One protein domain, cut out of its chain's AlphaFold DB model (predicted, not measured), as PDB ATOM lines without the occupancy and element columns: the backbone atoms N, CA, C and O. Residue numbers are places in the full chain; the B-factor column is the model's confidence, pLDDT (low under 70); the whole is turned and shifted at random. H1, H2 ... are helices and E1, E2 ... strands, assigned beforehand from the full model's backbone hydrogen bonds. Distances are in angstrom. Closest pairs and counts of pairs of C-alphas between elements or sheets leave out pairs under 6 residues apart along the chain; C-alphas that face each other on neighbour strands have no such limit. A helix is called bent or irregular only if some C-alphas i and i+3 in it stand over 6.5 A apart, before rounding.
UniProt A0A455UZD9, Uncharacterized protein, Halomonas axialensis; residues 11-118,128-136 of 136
ATOM      1  N   SER A  11     250.390 191.768 204.986       92.75
ATOM      2  CA  SER A  11     251.021 193.079 205.143       92.75
ATOM      3  C   SER A  11     251.411 193.364 206.593       92.75
ATOM      4  O   SER A  11     252.480 193.922 206.826       92.75
ATOM      5  N   LEU A  12     250.621 192.927 207.583       94.25
ATOM      6  CA  LEU A  12     250.901 193.204 208.997       94.25
ATOM      7  C   LEU A  12     252.235 192.603 209.491       94.25
ATOM      8  O   LEU A  12     253.054 193.346 210.038       94.25
ATOM      9  N   PRO A  13     252.541 191.300 209.307       95.81
ATOM     10  CA  PRO A  13     253.852 190.771 209.685       95.81
ATOM     11  C   PRO A  13     255.009 191.378 208.875       95.81
ATOM     12  O   PRO A  13     256.103 191.524 209.422       95.81
ATOM     13  N   LEU A  14     254.792 191.774 207.612       95.69
ATOM     14  CA  LEU A  14     255.823 192.450 206.814       95.69
ATOM     15  C   LEU A  14     256.125 193.855 207.348       95.69
ATOM     16  O   LEU A  14     257.297 194.209 207.477       95.69
ATOM     17  N   LEU A  15     255.089 194.614 207.716       93.75
ATOM     18  CA  LEU A  15     255.204 195.917 208.370       93.75
ATOM     19  C   LEU A  15     255.961 195.805 209.690       93.75
ATOM     20  O   LEU A  15     256.929 196.527 209.894       93.75
ATOM     21  N   ARG A  16     255.598 194.843 210.549       95.81
ATOM     22  CA  ARG A  16     256.321 194.582 211.806       95.81
ATOM     23  C   ARG A  16     257.803 194.297 211.562       95.81
ATOM     24  O   ARG A  16     258.647 194.769 212.316       95.81
ATOM     25  N   ALA A  17     258.129 193.516 210.531       95.62
ATOM     26  CA  ALA A  17     259.515 193.212 210.186       95.62
ATOM     27  C   ALA A  17     260.279 194.459 209.710       95.62
ATOM     28  O   ALA A  17     261.396 194.683 210.164       95.62
ATOM     29  N   HIS A  18     259.671 195.291 208.860       91.50
ATOM     30  CA  HIS A  18     260.308 196.512 208.350       91.50
ATOM     31  C   HIS A  18     260.452 197.572 209.439       91.50
ATOM     32  O   HIS A  18     261.508 198.185 209.556       91.50
ATOM     33  N   ALA A  19     259.437 197.738 210.288       89.94
ATOM     34  CA  ALA A  19     259.471 198.714 211.367       89.94
ATOM     35  C   ALA A  19     260.534 198.390 212.429       89.94
ATOM     36  O   ALA A  19     261.079 199.293 213.056       89.94
ATOM     37  N   ARG A  20     260.896 197.112 212.605       93.25
ATOM     38  CA  ARG A  20     262.034 196.722 213.457       93.25
ATOM     39  C   ARG A  20     263.385 197.181 212.906       93.25
ATOM     40  O   ARG A  20     264.289 197.421 213.696       93.25
ATOM     41  N   GLU A  21     263.537 197.253 211.584       92.25
ATOM     42  CA  GLU A  21     264.790 197.670 210.934       92.25
ATOM     43  C   GLU A  21     264.854 199.191 210.736       92.25
ATOM     44  O   GLU A  21     265.928 199.778 210.839       92.25
ATOM     45  N   HIS A  22     263.711 199.828 210.471       88.56
ATOM     46  CA  HIS A  22     263.649 201.215 210.003       88.56
ATOM     47  C   HIS A  22     262.890 202.172 210.929       88.56
ATOM     48  O   HIS A  22     262.922 203.375 210.703       88.56
ATOM     49  N   GLY A  23     262.228 201.673 211.974       90.00
ATOM     50  CA  GLY A  23     261.275 202.461 212.754       90.00
ATOM     51  C   GLY A  23     259.912 202.606 212.054       90.00
ATOM     52  O   GLY A  23     259.655 201.927 211.058       90.00
ATOM     53  N   PRO A  24     259.008 203.448 212.587       90.00
ATOM     54  CA  PRO A  24     257.689 203.688 212.000       90.00
ATOM     55  C   PRO A  24     257.760 204.111 210.525       90.00
ATOM     56  O   PRO A  24     258.678 204.814 210.115       90.00
ATOM     57  N   LEU A  25     256.782 203.681 209.729       89.31
ATOM     58  CA  LEU A  25     256.809 203.785 208.268       89.31
ATOM     59  C   LEU A  25     255.718 204.721 207.732       89.31
ATOM     60  O   LEU A  25     254.622 204.818 208.281       89.31
ATOM     61  N   ALA A  26     255.978 205.354 206.597       92.88
ATOM     62  CA  ALA A  26     254.943 205.957 205.770       92.88
ATOM     63  C   ALA A  26     254.252 204.871 204.927       92.88
ATOM     64  O   ALA A  26     254.908 204.002 204.348       92.88
ATOM     65  N   LEU A  27     252.924 204.924 204.822       92.69
ATOM     66  CA  LEU A  27     252.113 203.978 204.056       92.69
ATOM     67  C   LEU A  27     251.489 204.663 202.831       92.69
ATOM     68  O   LEU A  27     250.747 205.634 202.958       92.69
ATOM     69  N   ILE A  28     251.737 204.111 201.645       96.00
ATOM     70  CA  ILE A  28     251.042 204.425 200.393       96.00
ATOM     71  C   ILE A  28     250.171 203.217 200.028       96.00
ATOM     72  O   ILE A  28     250.642 202.221 199.477       96.00
ATOM     73  N   HIS A  29     248.883 203.292 200.328       96.25
ATOM     74  CA  HIS A  29     247.962 202.166 200.203       96.25
ATOM     75  C   HIS A  29     247.054 202.312 198.970       96.25
ATOM     76  O   HIS A  29     246.276 203.255 198.911       96.25
ATOM     77  N   PHE A  30     247.122 201.403 197.991       96.44
ATOM     78  CA  PHE A  30     246.245 201.397 196.810       96.44
ATOM     79  C   PHE A  30     245.206 200.273 196.893       96.44
ATOM     80  O   PHE A  30     245.450 199.126 196.509       96.44
ATOM     81  N   ASP A  31     243.998 200.608 197.321       95.25
ATOM     82  CA  ASP A  31     242.942 199.618 197.517       95.25
ATOM     83  C   ASP A  31     241.562 200.239 197.290       95.25
ATOM     84  O   ASP A  31     241.395 201.452 197.213       95.25
ATOM     85  N   ALA A  32     240.555 199.390 197.129       94.06
ATOM     86  CA  ALA A  32     239.160 199.788 197.192       94.06
ATOM     87  C   ALA A  32     238.660 199.987 198.631       94.06
ATOM     88  O   ALA A  32     237.679 200.707 198.816       94.06
ATOM     89  N   HIS A  33     239.294 199.339 199.609       94.69
ATOM     90  CA  HIS A  33     238.902 199.300 201.016       94.69
ATOM     91  C   HIS A  33     239.975 199.955 201.871       94.69
ATOM     92  O   HIS A  33     241.148 199.980 201.513       94.69
ATOM     93  N   THR A  34     239.582 200.506 203.014       94.69
ATOM     94  CA  THR A  34     240.558 201.141 203.900       94.69
ATOM     95  C   THR A  34     241.384 200.114 204.665       94.69
ATOM     96  O   THR A  34     242.505 200.424 205.056       94.69
ATOM     97  N   ASP A  35     240.855 198.910 204.883       93.88
ATOM     98  CA  ASP A  35     241.464 197.852 205.696       93.88
ATOM     99  C   ASP A  35     241.868 198.336 207.111       93.88
ATOM    100  O   ASP A  35     242.858 197.907 207.712       93.88
ATOM    101  N   THR A  36     241.062 199.262 207.646       91.94
ATOM    102  CA  THR A  36     241.191 199.895 208.971       91.94
ATOM    103  C   THR A  36     240.005 199.609 209.887       91.94
ATOM    104  O   THR A  36     239.779 200.341 210.852       91.94
ATOM    105  N   TYR A  37     239.197 198.599 209.578       87.56
ATOM    106  CA  TYR A  37     238.035 198.279 210.395       87.56
ATOM    107  C   TYR A  37     238.491 197.696 211.740       87.56
ATOM    108  O   TYR A  37     239.467 196.955 211.803       87.56
ATOM    109  N   GLU A  38     237.793 198.037 212.825       82.25
ATOM    110  CA  GLU A  38     238.022 197.419 214.147       82.25
ATOM    111  C   GLU A  38     237.236 196.111 214.304       82.25
ATOM    112  O   GLU A  38     237.571 195.247 215.112       82.25
ATOM    113  N   GLN A  39     236.146 195.996 213.544       71.81
ATOM    114  CA  GLN A  39     235.152 194.940 213.664       71.81
ATOM    115  C   GLN A  39     235.519 193.776 212.741       71.81
ATOM    116  O   GLN A  39     235.718 193.977 211.544       71.81
ATOM    117  N   GLY A  40     235.566 192.562 213.288       66.75
ATOM    118  CA  GLY A  40     235.968 191.361 212.559       66.75
ATOM    119  C   GLY A  40     236.502 190.274 213.488       66.75
ATOM    120  O   GLY A  40     236.359 190.344 214.713       66.75
ATOM    121  N   THR A  41     237.143 189.256 212.916       74.12
ATOM    122  CA  THR A  41     238.043 188.401 213.703       74.12
ATOM    123  C   THR A  41     239.289 189.204 214.049       74.12
ATOM    124  O   THR A  41     239.731 190.002 213.235       74.12
ATOM    125  N   ARG A  42     239.891 188.980 215.229       79.88
ATOM    126  CA  ARG A  42     241.003 189.810 215.737       79.88
ATOM    127  C   ARG A  42     242.075 190.131 214.694       79.88
ATOM    128  O   ARG A  42     242.605 191.225 214.744       79.88
ATOM    129  N   PHE A  43     242.403 189.209 213.795       85.62
ATOM    130  CA  PHE A  43     243.234 189.519 212.641       85.62
ATOM    131  C   PHE A  43     242.545 189.002 211.377       85.62
ATOM    132  O   PHE A  43     242.316 187.801 211.241       85.62
ATOM    133  N   ASP A  44     242.257 189.906 210.450       89.06
ATOM    134  CA  ASP A  44     241.757 189.625 209.107       89.06
ATOM    135  C   ASP A  44     242.311 190.651 208.108       89.06
ATOM    136  O   ASP A  44     242.933 191.643 208.487       89.06
ATOM    137  N   HIS A  45     242.104 190.405 206.817       88.19
ATOM    138  CA  HIS A  45     242.608 191.276 205.756       88.19
ATOM    139  C   HIS A  45     242.031 192.706 205.765       88.19
ATOM    140  O   HIS A  45     242.646 193.578 205.171       88.19
ATOM    141  N   GLY A  46     240.904 192.954 206.445       90.19
ATOM    142  CA  GLY A  46     240.265 194.270 206.570       90.19
ATOM    143  C   GLY A  46     240.590 195.015 207.872       90.19
ATOM    144  O   GLY A  46     240.165 196.157 208.046       90.19
ATOM    145  N   THR A  47     241.332 194.396 208.790       91.81
ATOM    146  CA  THR A  47     241.705 194.966 210.100       91.81
ATOM    147  C   THR A  47     243.201 195.291 210.190       91.81
ATOM    148  O   THR A  47     243.654 195.913 211.153       91.81
ATOM    149  N   ILE A  48     244.018 194.896 209.207       92.50
ATOM    150  CA  ILE A  48     245.486 194.974 209.305       92.50
ATOM    151  C   ILE A  48     246.043 196.380 209.546       92.50
ATOM    152  O   ILE A  48     246.978 196.516 210.335       92.50
ATOM    153  N   PHE A  49     245.503 197.425 208.911       94.31
ATOM    154  CA  PHE A  49     246.018 198.786 209.088       94.31
ATOM    155  C   PHE A  49     245.444 199.470 210.324       94.31
ATOM    156  O   PHE A  49     246.027 200.448 210.790       94.31
ATOM    157  N   HIS A  50     244.362 198.931 210.900       94.25
ATOM    158  CA  HIS A  50     243.975 199.263 212.267       94.25
ATOM    159  C   HIS A  50     245.049 198.768 213.246       94.25
ATOM    160  O   HIS A  50     245.587 199.563 214.013       94.25
ATOM    161  N   HIS A  51     245.459 197.494 213.159       94.94
ATOM    162  CA  HIS A  51     246.528 196.958 214.017       94.94
ATOM    163  C   HIS A  51     247.870 197.645 213.790       94.94
ATOM    164  O   HIS A  51     248.555 197.972 214.751       94.94
ATOM    165  N   ALA A  52     248.234 197.910 212.533       94.44
ATOM    166  CA  ALA A  52     249.479 198.604 212.221       94.44
ATOM    167  C   ALA A  52     249.540 200.001 212.857       94.44
ATOM    168  O   ALA A  52     250.605 200.410 213.317       94.44
ATOM    169  N   LEU A  53     248.405 200.703 212.916       94.88
ATOM    170  CA  LEU A  53     248.298 201.988 213.594       94.88
ATOM    171  C   LEU A  53     248.418 201.842 215.115       94.88
ATOM    172  O   LEU A  53     249.216 202.541 215.732       94.88
ATOM    173  N   GLN A  54     247.670 200.911 215.717       95.31
ATOM    174  CA  GLN A  54     247.705 200.669 217.168       95.31
ATOM    175  C   GLN A  54     249.090 200.220 217.659       95.31
ATOM    176  O   GLN A  54     249.498 200.543 218.771       95.31
ATOM    177  N   GLU A  55     249.836 199.494 216.825       96.25
ATOM    178  CA  GLU A  55     251.207 199.056 217.104       96.25
ATOM    179  C   GLU A  55     252.270 200.129 216.810       96.25
ATOM    180  O   GLU A  55     253.455 199.884 217.036       96.25
ATOM    181  N   GLY A  56     251.881 201.303 216.299       94.06
ATOM    182  CA  GLY A  56     252.814 202.376 215.949       94.06
ATOM    183  C   GLY A  56     253.751 202.024 214.789       94.06
ATOM    184  O   GLY A  56     254.856 202.558 214.702       94.06
ATOM    185  N   LEU A  57     253.345 201.103 213.908       93.25
ATOM    186  CA  LEU A  57     254.153 200.670 212.761       93.25
ATOM    187  C   LEU A  57     254.106 201.671 211.610       93.25
ATOM    188  O   LEU A  57     255.009 201.685 210.777       93.25
ATOM    189  N   VAL A  58     253.037 202.461 211.538       91.56
ATOM    190  CA  VAL A  58     252.789 203.426 210.469       91.56
ATOM    191  C   VAL A  58     252.484 204.803 211.040       91.56
ATOM    192  O   VAL A  58     251.878 204.911 212.104       91.56
ATOM    193  N   VAL A  59     252.894 205.848 210.324       92.38
ATOM    194  CA  VAL A  59     252.697 207.251 210.715       92.38
ATOM    195  C   VAL A  59     251.596 207.866 209.849       92.38
ATOM    196  O   VAL A  59     251.835 208.125 208.661       92.38
ATOM    197  N   PRO A  60     250.376 208.072 210.383       91.62
ATOM    198  CA  PRO A  60     249.229 208.552 209.613       91.62
ATOM    199  C   PRO A  60     249.481 209.863 208.872       91.62
ATOM    200  O   PRO A  60     249.035 210.025 207.735       91.62
ATOM    201  N   GLU A  61     250.242 210.773 209.478       92.88
ATOM    202  CA  GLU A  61     250.572 212.107 208.969       92.88
ATOM    203  C   GLU A  61     251.395 212.059 207.677       92.88
ATOM    204  O   GLU A  61     251.316 212.981 206.864       92.88
ATOM    205  N   HIS A  62     252.125 210.963 207.468       92.44
ATOM    206  CA  HIS A  62     252.914 210.687 206.269       92.44
ATOM    207  C   HIS A  62     252.322 209.568 205.412       92.44
ATOM    208  O   HIS A  62     252.967 209.079 204.492       92.44
ATOM    209  N   SER A  63     251.082 209.167 205.694       92.56
ATOM    210  CA  SER A  63     250.418 208.047 205.035       92.56
ATOM    211  C   SER A  63     249.154 208.484 204.298       92.56
ATOM    212  O   SER A  63     248.485 209.450 204.687       92.56
ATOM    213  N   LEU A  64     248.819 207.761 203.229       95.38
ATOM    214  CA  LEU A  64     247.609 207.964 202.440       95.38
ATOM    215  C   LEU A  64     247.074 206.667 201.827       95.38
ATOM    216  O   LEU A  64     247.822 205.724 201.558       95.38
ATOM    217  N   GLN A  65     245.771 206.662 201.561       97.31
ATOM    218  CA  GLN A  65     245.052 205.591 200.882       97.31
ATOM    219  C   GLN A  65     244.433 206.104 199.583       97.31
ATOM    220  O   GLN A  65     243.940 207.227 199.520       97.31
ATOM    221  N   ILE A  66     244.485 205.296 198.531       98.00
ATOM    222  CA  ILE A  66     244.238 205.725 197.158       98.00
ATOM    223  C   ILE A  66     243.320 204.713 196.476       98.00
ATOM    224  O   ILE A  66     243.620 203.521 196.442       98.00
ATOM    225  N   GLY A  67     242.227 205.195 195.886       95.00
ATOM    226  CA  GLY A  67     241.255 204.382 195.151       95.00
ATOM    227  C   GLY A  67     240.109 203.819 195.998       95.00
ATOM    228  O   GLY A  67     239.351 202.975 195.496       95.00
ATOM    229  N   ILE A  68     239.964 204.287 197.245       96.81
ATOM    230  CA  ILE A  68     238.912 203.849 198.171       96.81
ATOM    231  C   ILE A  68     237.537 204.075 197.539       96.81
ATOM    232  O   ILE A  68     237.256 205.136 196.992       96.81
ATOM    233  N   ARG A  69     236.675 203.061 197.596       96.25
ATOM    234  CA  ARG A  69     235.308 203.084 197.043       96.25
ATOM    235  C   ARG A  69     234.339 202.209 197.835       96.25
ATOM    236  O   ARG A  69     233.335 201.737 197.308       96.25
ATOM    237  N   THR A  70     234.657 201.973 199.103       94.38
ATOM    238  CA  THR A  70     233.758 201.375 200.093       94.38
ATOM    239  C   THR A  70     233.513 202.345 201.237       94.38
ATOM    240  O   THR A  70     234.250 203.313 201.410       94.38
ATOM    241  N   SER A  71     232.461 202.104 202.017       93.94
ATOM    242  CA  SER A  71     232.120 202.959 203.154       93.94
ATOM    243  C   SER A  71     233.182 202.895 204.255       93.94
ATOM    244  O   SER A  71     233.668 201.818 204.612       93.94
ATOM    245  N   TYR A  72     233.496 204.061 204.813       94.50
ATOM    246  CA  TYR A  72     234.350 204.268 205.981       94.50
ATOM    247  C   TYR A  72     233.927 205.570 206.680       94.50
ATOM    248  O   TYR A  72     233.202 206.383 206.097       94.50
ATOM    249  N   ASP A  73     234.355 205.774 207.925       93.94
ATOM    250  CA  ASP A  73     234.076 207.012 208.656       93.94
ATOM    251  C   ASP A  73     235.009 208.134 208.187       93.94
ATOM    252  O   ASP A  73     236.126 208.274 208.673       93.94
ATOM    253  N   ARG A  74     234.541 208.954 207.241       93.00
ATOM    254  CA  ARG A  74     235.320 210.069 206.679       93.00
ATOM    255  C   ARG A  74     235.734 211.119 207.717       93.00
ATOM    256  O   ARG A  74     236.730 211.798 207.494       93.00
ATOM    257  N   ASN A  75     234.989 211.265 208.815       93.31
ATOM    258  CA  ASN A  75     235.244 212.301 209.818       93.31
ATOM    259  C   ASN A  75     236.294 211.874 210.848       93.31
ATOM    260  O   ASN A  75     236.920 212.732 211.463       93.31
ATOM    261  N   ASN A  76     236.472 210.566 211.036       93.12
ATOM    262  CA  ASN A  76     237.365 209.999 212.044       93.12
ATOM    263  C   ASN A  76     238.409 209.038 211.446       93.12
ATOM    264  O   ASN A  76     238.956 208.183 212.142       93.12
ATOM    265  N   HIS A  77     238.676 209.139 210.143       96.00
ATOM    266  CA  HIS A  77     239.674 208.296 209.494       96.00
ATOM    267  C   HIS A  77     241.084 208.865 209.700       96.00
ATOM    268  O   HIS A  77     241.311 210.034 209.388       96.00
ATOM    269  N   PRO A  78     242.055 208.069 210.183       94.19
ATOM    270  CA  PRO A  78     243.386 208.576 210.522       94.19
ATOM    271  C   PRO A  78     244.236 208.929 209.294       94.19
ATOM    272  O   PRO A  78     245.141 209.758 209.378       94.19
ATOM    273  N   TYR A  79     243.972 208.299 208.148       94.88
ATOM    274  CA  TYR A  79     244.753 208.495 206.930       94.88
ATOM    275  C   TYR A  79     244.115 209.531 206.013       94.88
ATOM    276  O   TYR A  79     242.897 209.683 205.959       94.88
ATOM    277  N   GLU A  80     244.937 210.186 205.200       96.69
ATOM    278  CA  GLU A  80     244.397 210.874 204.036       96.69
ATOM    279  C   GLU A  80     243.842 209.855 203.033       96.69
ATOM    280  O   GLU A  80     244.460 208.817 202.793       96.69
ATOM    281  N   VAL A  81     242.698 210.166 202.420       97.94
ATOM    282  CA  VAL A  81     242.076 209.314 201.404       97.94
ATOM    283  C   VAL A  81     241.868 210.095 200.117       97.94
ATOM    284  O   VAL A  81     241.159 211.097 200.097       97.94
ATOM    285  N   LEU A  82     242.452 209.584 199.038       97.62
ATOM    286  CA  LEU A  82     242.132 209.949 197.664       97.62
ATOM    287  C   LEU A  82     241.187 208.869 197.137       97.62
ATOM    288  O   LEU A  82     241.634 207.810 196.692       97.62
ATOM    289  N   ASP A  83     239.881 209.079 197.287       97.81
ATOM    290  CA  ASP A  83     238.886 208.088 196.870       97.81
ATOM    291  C   ASP A  83     238.846 207.921 195.341       97.81
ATOM    292  O   ASP A  83     239.488 208.656 194.585       97.81
ATOM    293  N   ALA A  84     238.167 206.873 194.873       95.62
ATOM    294  CA  ALA A  84     238.155 206.533 193.454       95.62
ATOM    295  C   ALA A  84     237.617 207.673 192.577       95.62
ATOM    296  O   ALA A  84     238.137 207.874 191.481       95.62
ATOM    297  N   ASP A  85     236.629 208.428 193.061       97.56
ATOM    298  CA  ASP A  85     236.060 209.567 192.336       97.56
ATOM    299  C   ASP A  85     237.097 210.686 192.211       97.56
ATOM    300  O   ASP A  85     237.396 211.123 191.100       97.56
ATOM    301  N   TRP A  86     237.770 211.046 193.312       98.25
ATOM    302  CA  TRP A  86     238.858 212.021 193.273       98.25
ATOM    303  C   TRP A  86     239.968 211.606 192.299       98.25
ATOM    304  O   TRP A  86     240.435 212.417 191.497       98.25
ATOM    305  N   VAL A  87     240.384 210.336 192.332       97.62
ATOM    306  CA  VAL A  87     241.424 209.813 191.431       97.62
ATOM    307  C   VAL A  87     240.991 209.900 189.964       97.62
ATOM    308  O   VAL A  87     241.809 210.269 189.118       97.62
ATOM    309  N   ASN A  88     239.731 209.587 189.656       96.44
ATOM    310  CA  ASN A  88     239.194 209.659 188.297       96.44
ATOM    311  C   ASN A  88     239.114 211.103 187.780       96.44
ATOM    312  O   ASN A  88     239.428 211.341 186.614       96.44
ATOM    313  N   ASP A  89     238.760 212.054 188.643       98.44
ATOM    314  CA  ASP A  89     238.600 213.463 188.274       98.44
ATOM    315  C   ASP A  89     239.940 214.190 188.073       98.44
ATOM    316  O   ASP A  89     240.048 215.083 187.232       98.44
ATOM    317  N   HIS A  90     240.979 213.811 188.825       98.06
ATOM    318  CA  HIS A  90     242.263 214.531 188.842       98.06
ATOM    319  C   HIS A  90     243.386 213.810 188.082       98.06
ATOM    320  O   HIS A  90     244.378 214.428 187.680       98.06
ATOM    321  N   GLY A  91     243.247 212.503 187.868       95.44
ATOM    322  CA  GLY A  91     244.198 211.694 187.123       95.44
ATOM    323  C   GLY A  91     245.530 211.424 187.846       95.44
ATOM    324  O   GLY A  91     245.815 211.926 188.938       95.44
ATOM    325  N   PRO A  92     246.402 210.609 187.228       94.69
ATOM    326  CA  PRO A  92     247.589 210.055 187.882       94.69
ATOM    327  C   PRO A  92     248.666 211.093 188.228       94.69
ATOM    328  O   PRO A  92     249.409 210.898 189.188       94.69
ATOM    329  N   ALA A  93     248.759 212.196 187.479       97.12
ATOM    330  CA  ALA A  93     249.729 213.253 187.765       97.12
ATOM    331  C   ALA A  93     249.425 213.941 189.105       97.12
ATOM    332  O   ALA A  93     250.320 214.094 189.932       97.12
ATOM    333  N   ALA A  94     248.157 214.273 189.358       97.94
ATOM    334  CA  ALA A  94     247.731 214.872 190.619       97.94
ATOM    335  C   ALA A  94     247.888 213.903 191.802       97.94
ATOM    336  O   ALA A  94     248.334 214.309 192.874       97.94
ATOM    337  N   VAL A  95     247.589 212.612 191.599       95.75
ATOM    338  CA  VAL A  95     247.833 211.564 192.607       95.75
ATOM    339  C   VAL A  95     249.312 211.518 192.994       95.75
ATOM    340  O   VAL A  95     249.634 211.504 194.180       95.75
ATOM    341  N   LEU A  96     250.220 211.527 192.014       94.81
ATOM    342  CA  LEU A  96     251.660 211.491 192.271       94.81
ATOM    343  C   LEU A  96     252.138 212.718 193.056       94.81
ATOM    344  O   LEU A  96     252.904 212.571 194.009       94.81
ATOM    345  N   GLU A  97     251.674 213.911 192.687       95.38
ATOM    346  CA  GLU A  97     251.990 215.136 193.427       95.38
ATOM    347  C   GLU A  97     251.474 215.068 194.865       95.38
ATOM    348  O   GLU A  97     252.192 215.424 195.802       95.38
ATOM    349  N   ARG A  98     250.275 214.515 195.078       95.38
ATOM    350  CA  ARG A  98     249.728 214.360 196.426       95.38
ATOM    351  C   ARG A  98     250.498 213.344 197.267       95.38
ATOM    352  O   ARG A  98     250.771 213.638 198.431       95.38
ATOM    353  N   ILE A  99     250.903 212.211 196.681       93.19
ATOM    354  CA  ILE A  99     251.793 211.228 197.321       93.19
ATOM    355  C   ILE A  99     253.087 211.913 197.771       93.19
ATOM    356  O   ILE A  99     253.462 211.805 198.937       93.19
ATOM    357  N   ARG A 100     253.749 212.652 196.870       91.12
ATOM    358  CA  ARG A 100     255.001 213.370 197.169       91.12
ATOM    359  C   ARG A 100     254.820 214.386 198.291       91.12
ATOM    360  O   ARG A 100     255.645 214.440 199.197       91.12
ATOM    361  N   ALA A 101     253.730 215.150 198.262       92.88
ATOM    362  CA  ALA A 101     253.424 216.135 199.292       92.88
ATOM    363  C   ALA A 101     253.129 215.502 200.662       92.88
ATOM    364  O   ALA A 101     253.464 216.088 201.686       92.88
ATOM    365  N   ARG A 102     252.495 214.321 200.698       92.00
ATOM    366  CA  ARG A 102     252.119 213.640 201.948       92.00
ATOM    367  C   ARG A 102     253.298 212.911 202.592       92.00
ATOM    368  O   ARG A 102     253.538 213.074 203.785       92.00
ATOM    369  N   VAL A 103     254.037 212.129 201.807       87.88
ATOM    370  CA  VAL A 103     255.174 211.333 202.302       87.88
ATOM    371  C   VAL A 103     256.441 212.190 202.467       87.88
ATOM    372  O   VAL A 103     257.302 211.888 203.292       87.88
ATOM    373  N   GLY A 104     256.552 213.295 201.724       78.81
ATOM    374  CA  GLY A 104     257.681 214.224 201.782       78.81
ATOM    375  C   GLY A 104     258.931 213.757 201.023       78.81
ATOM    376  O   GLY A 104     258.967 212.691 200.406       78.81
ATOM    377  N   HIS A 105     259.982 214.584 201.075       58.69
ATOM    378  CA  HIS A 105     261.315 214.299 200.531       58.69
ATOM    379  C   HIS A 105     262.238 213.728 201.613       58.69
ATOM    380  O   HIS A 105     263.229 214.347 201.993       58.69
ATOM    381  N   HIS A 106     261.929 212.537 202.109       48.97
ATOM    382  CA  HIS A 106     262.933 211.758 202.824       48.97
ATOM    383  C   HIS A 106     263.902 211.235 201.754       48.97
ATOM    384  O   HIS A 106     263.468 210.676 200.740       48.97
ATOM    385  N   GLN A 107     265.201 211.541 201.874       29.47
ATOM    386  CA  GLN A 107     266.182 211.095 200.881       29.47
ATOM    387  C   GLN A 107     266.041 209.578 200.699       29.47
ATOM    388  O   GLN A 107     265.966 208.864 201.697       29.47
ATOM    389  N   PRO A 108     266.036 209.058 199.459       34.66
ATOM    390  CA  PRO A 108     266.040 207.627 199.219       34.66
ATOM    391  C   PRO A 108     267.434 207.094 199.562       34.66
ATOM    392  O   PRO A 108     268.226 206.770 198.678       34.66
ATOM    393  N   THR A 109     267.774 207.020 200.845       31.28
ATOM    394  CA  THR A 109     268.951 206.297 201.309       31.28
ATOM    395  C   THR A 109     268.664 204.815 201.127       31.28
ATOM    396  O   THR A 109     268.160 204.129 202.008       31.28
ATOM    397  N   SER A 110     268.931 204.338 199.912       28.08
ATOM    398  CA  SER A 110     269.282 202.954 199.605       28.08
ATOM    399  C   SER A 110     268.412 201.865 200.249       28.08
ATOM    400  O   SER A 110     268.958 200.948 200.852       28.08
ATOM    401  N   ARG A 111     267.080 201.911 200.110       34.28
ATOM    402  CA  ARG A 111     266.219 200.709 200.182       34.28
ATOM    403  C   ARG A 111     264.784 201.037 199.779       34.28
ATOM    404  O   ARG A 111     263.958 201.436 200.584       34.28
ATOM    405  N   TRP A 112     264.485 200.835 198.498       30.73
ATOM    406  CA  TRP A 112     263.107 200.702 198.038       30.73
ATOM    407  C   TRP A 112     262.573 199.329 198.474       30.73
ATOM    408  O   TRP A 112     263.092 198.285 198.069       30.73
ATOM    409  N   THR A 113     261.534 199.316 199.303       33.50
ATOM    410  CA  THR A 113     260.778 198.111 199.676       33.50
ATOM    411  C   THR A 113     259.355 198.242 199.165       33.50
ATOM    412  O   THR A 113     258.468 198.732 199.848       33.50
ATOM    413  N   SER A 114     259.138 197.817 197.921       33.88
ATOM    414  CA  SER A 114     257.800 197.666 197.356       33.88
ATOM    415  C   SER A 114     257.107 196.464 197.999       33.88
ATOM    416  O   SER A 114     257.452 195.313 197.718       33.88
ATOM    417  N   THR A 115     256.116 196.701 198.848       40.16
ATOM    418  CA  THR A 115     255.147 195.665 199.208       40.16
ATOM    419  C   THR A 115     254.160 195.453 198.044       40.16
ATOM    420  O   THR A 115     253.890 196.367 197.271       40.16
ATOM    421  N   ALA A 116     253.774 194.188 197.845       34.62
ATOM    422  CA  ALA A 116     252.831 193.621 196.872       34.62
ATOM    423  C   ALA A 116     252.447 194.460 195.627       34.62
ATOM    424  O   ALA A 116     251.601 195.349 195.686       34.62
ATOM    425  N   TRP A 117     252.971 194.065 194.459       29.28
ATOM    426  CA  TRP A 117     252.460 194.485 193.149       29.28
ATOM    427  C   TRP A 117     251.884 193.279 192.400       29.28
ATOM    428  O   TRP A 117     252.592 192.297 192.172       29.28
ATOM    429  N   THR A 118     250.613 193.361 191.995       29.08
ATOM    430  CA  THR A 118     249.967 192.365 191.127       29.08
ATOM    431  C   THR A 118     249.568 193.039 189.807       29.08
ATOM    432  O   THR A 118     248.789 193.994 189.846       29.08
ATOM    433  N   ARG A 128     241.756 192.623 192.871       32.34
ATOM    434  CA  ARG A 128     243.234 192.643 192.961       32.34
ATOM    435  C   ARG A 128     243.682 193.992 193.554       32.34
ATOM    436  O   ARG A 128     243.127 195.010 193.143       32.34
ATOM    437  N   TYR A 129     244.642 193.990 194.487       43.59
ATOM    438  CA  TYR A 129     245.013 195.137 195.346       43.59
ATOM    439  C   TYR A 129     246.540 195.318 195.473       43.59
ATOM    440  O   TYR A 129     247.283 194.369 195.198       43.59
ATOM    441  N   ALA A 130     247.010 196.515 195.864       37.91
ATOM    442  CA  ALA A 130     248.434 196.843 196.029       37.91
ATOM    443  C   ALA A 130     248.685 197.791 197.225       37.91
ATOM    444  O   ALA A 130     247.982 198.773 197.410       37.91
ATOM    445  N   ALA A 131     249.739 197.582 198.013       37.75
ATOM    446  CA  ALA A 131     250.114 198.498 199.100       37.75
ATOM    447  C   ALA A 131     251.630 198.662 199.140       37.75
ATOM    448  O   ALA A 131     252.333 197.659 199.168       37.75
ATOM    449  N   ALA A 132     252.149 199.888 199.181       47.50
ATOM    450  CA  ALA A 132     253.576 200.206 199.257       47.50
ATOM    451  C   ALA A 132     253.897 200.958 200.562       47.50
ATOM    452  O   ALA A 132     253.159 201.854 200.951       47.50
ATOM    453  N   CYS A 133     255.002 200.627 201.234       36.47
ATOM    454  CA  CYS A 133     255.447 201.322 202.451       36.47
ATOM    455  C   CYS A 133     256.840 201.921 202.242       36.47
ATOM    456  O   CYS A 133     257.689 201.306 201.593       36.47
ATOM    457  N   LEU A 134     257.079 203.103 202.801       36.88
ATOM    458  CA  LEU A 134     258.345 203.823 202.723       36.88
ATOM    459  C   LEU A 134     258.887 204.077 204.138       36.88
ATOM    460  O   LEU A 134     258.103 204.418 205.023       36.88
ATOM    461  N   PRO A 135     260.198 203.896 204.380       38.06
ATOM    462  CA  PRO A 135     260.809 204.354 205.620       38.06
ATOM    463  C   PRO A 135     260.720 205.882 205.711       38.06
ATOM    464  O   PRO A 135     260.773 206.563 204.683       38.06
ATOM    465  N   ILE A 136     260.551 206.382 206.936       41.94
ATOM    466  CA  ILE A 136     260.568 207.813 207.269       41.94
ATOM    467  C   ILE A 136     261.999 208.191 207.640       41.94
ATOM    468  O   ILE A 136     262.610 207.445 208.435       41.94
TER     469      ILE A 136
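This is residues 11 to 118 and 128 to 136 of the 136 residues of an uncharacterized protein of Halomonas axialensis (UniProt A0A455UZD9). A small four-stranded sheet lies between two helices, with the long, kinked helix H3 along one face and H1 along the opposite face; H2 packs on residues 11 to 16 of H1. The printed part has 117 residues, with the order H1 E1 H2 E2 E3 H3 E4, and its class is mixed, helices and strands. The mixed sheet runs E3 E2 E1 E4. The whole is compact, with a radius of gyration of the C-alphas of 13.7 A and spans of 38 by 37 by 28 A.

In the sheet, E1 is residues 25 to 30, 15.8 A long; E2 is 64 to 68, E3 is 80 to 83, and E4 is 130 to 135, 17.4 A long, ending with C-alpha 135 at (260.809, 204.354, 205.620). H3, residues 84 to 103, measures 19.8 A; it is irregular, with C-alphas 89 and 92 9.6 A apart and a kink of 114 degrees near residue 92. H1, residues 11 to 22, measures 15.8 A and begins with C-alpha 11 at (251.021, 193.079, 205.143). H2 is residues 48 to 54.

E1 and E2 are parallel, with N 66 and O 29 at 2.7 A; E2 and E3 are parallel, with N 65 and O 80 at 2.8 A. E1 and E4 are antiparallel, with N 28 and O 132 at 2.8 A. H3 is on the sheet, over E2, at a height of 8.8 A; the closest C-alphas of H3 and E2, Ala 84 and Gly 67, are 4.1 A apart. H1 is on the opposite face, 9.4 A over the sheet, over E1 and E4. These make three layers, helices on both faces of a sheet. H1 and H2 touch, the closest C-alphas being Leu 12 and Ile 48 at 5.7 A, at a steep tilt of 43 degrees, the same way. E1, H2 and E2 form a strand-helix-strand unit, two parallel neighbour strands with a helix between, with a right-handed crossover. In H2 every O i to N i+4 pair is within hydrogen-bond range; in H1 7 of 8 are, in H3 13 of 16.

The C-alphas farthest apart, of Thr 41 and Gln 107, are 38.4 A apart. Residues 119 to 127 are not printed, and C-alphas 118 and 128 are 7.0 A apart across the cut. The links E1 to H2 and E2 to E3 are long. The pLDDT is under 70 at residue 40, residues 105 to 118 and residues 128 to 136.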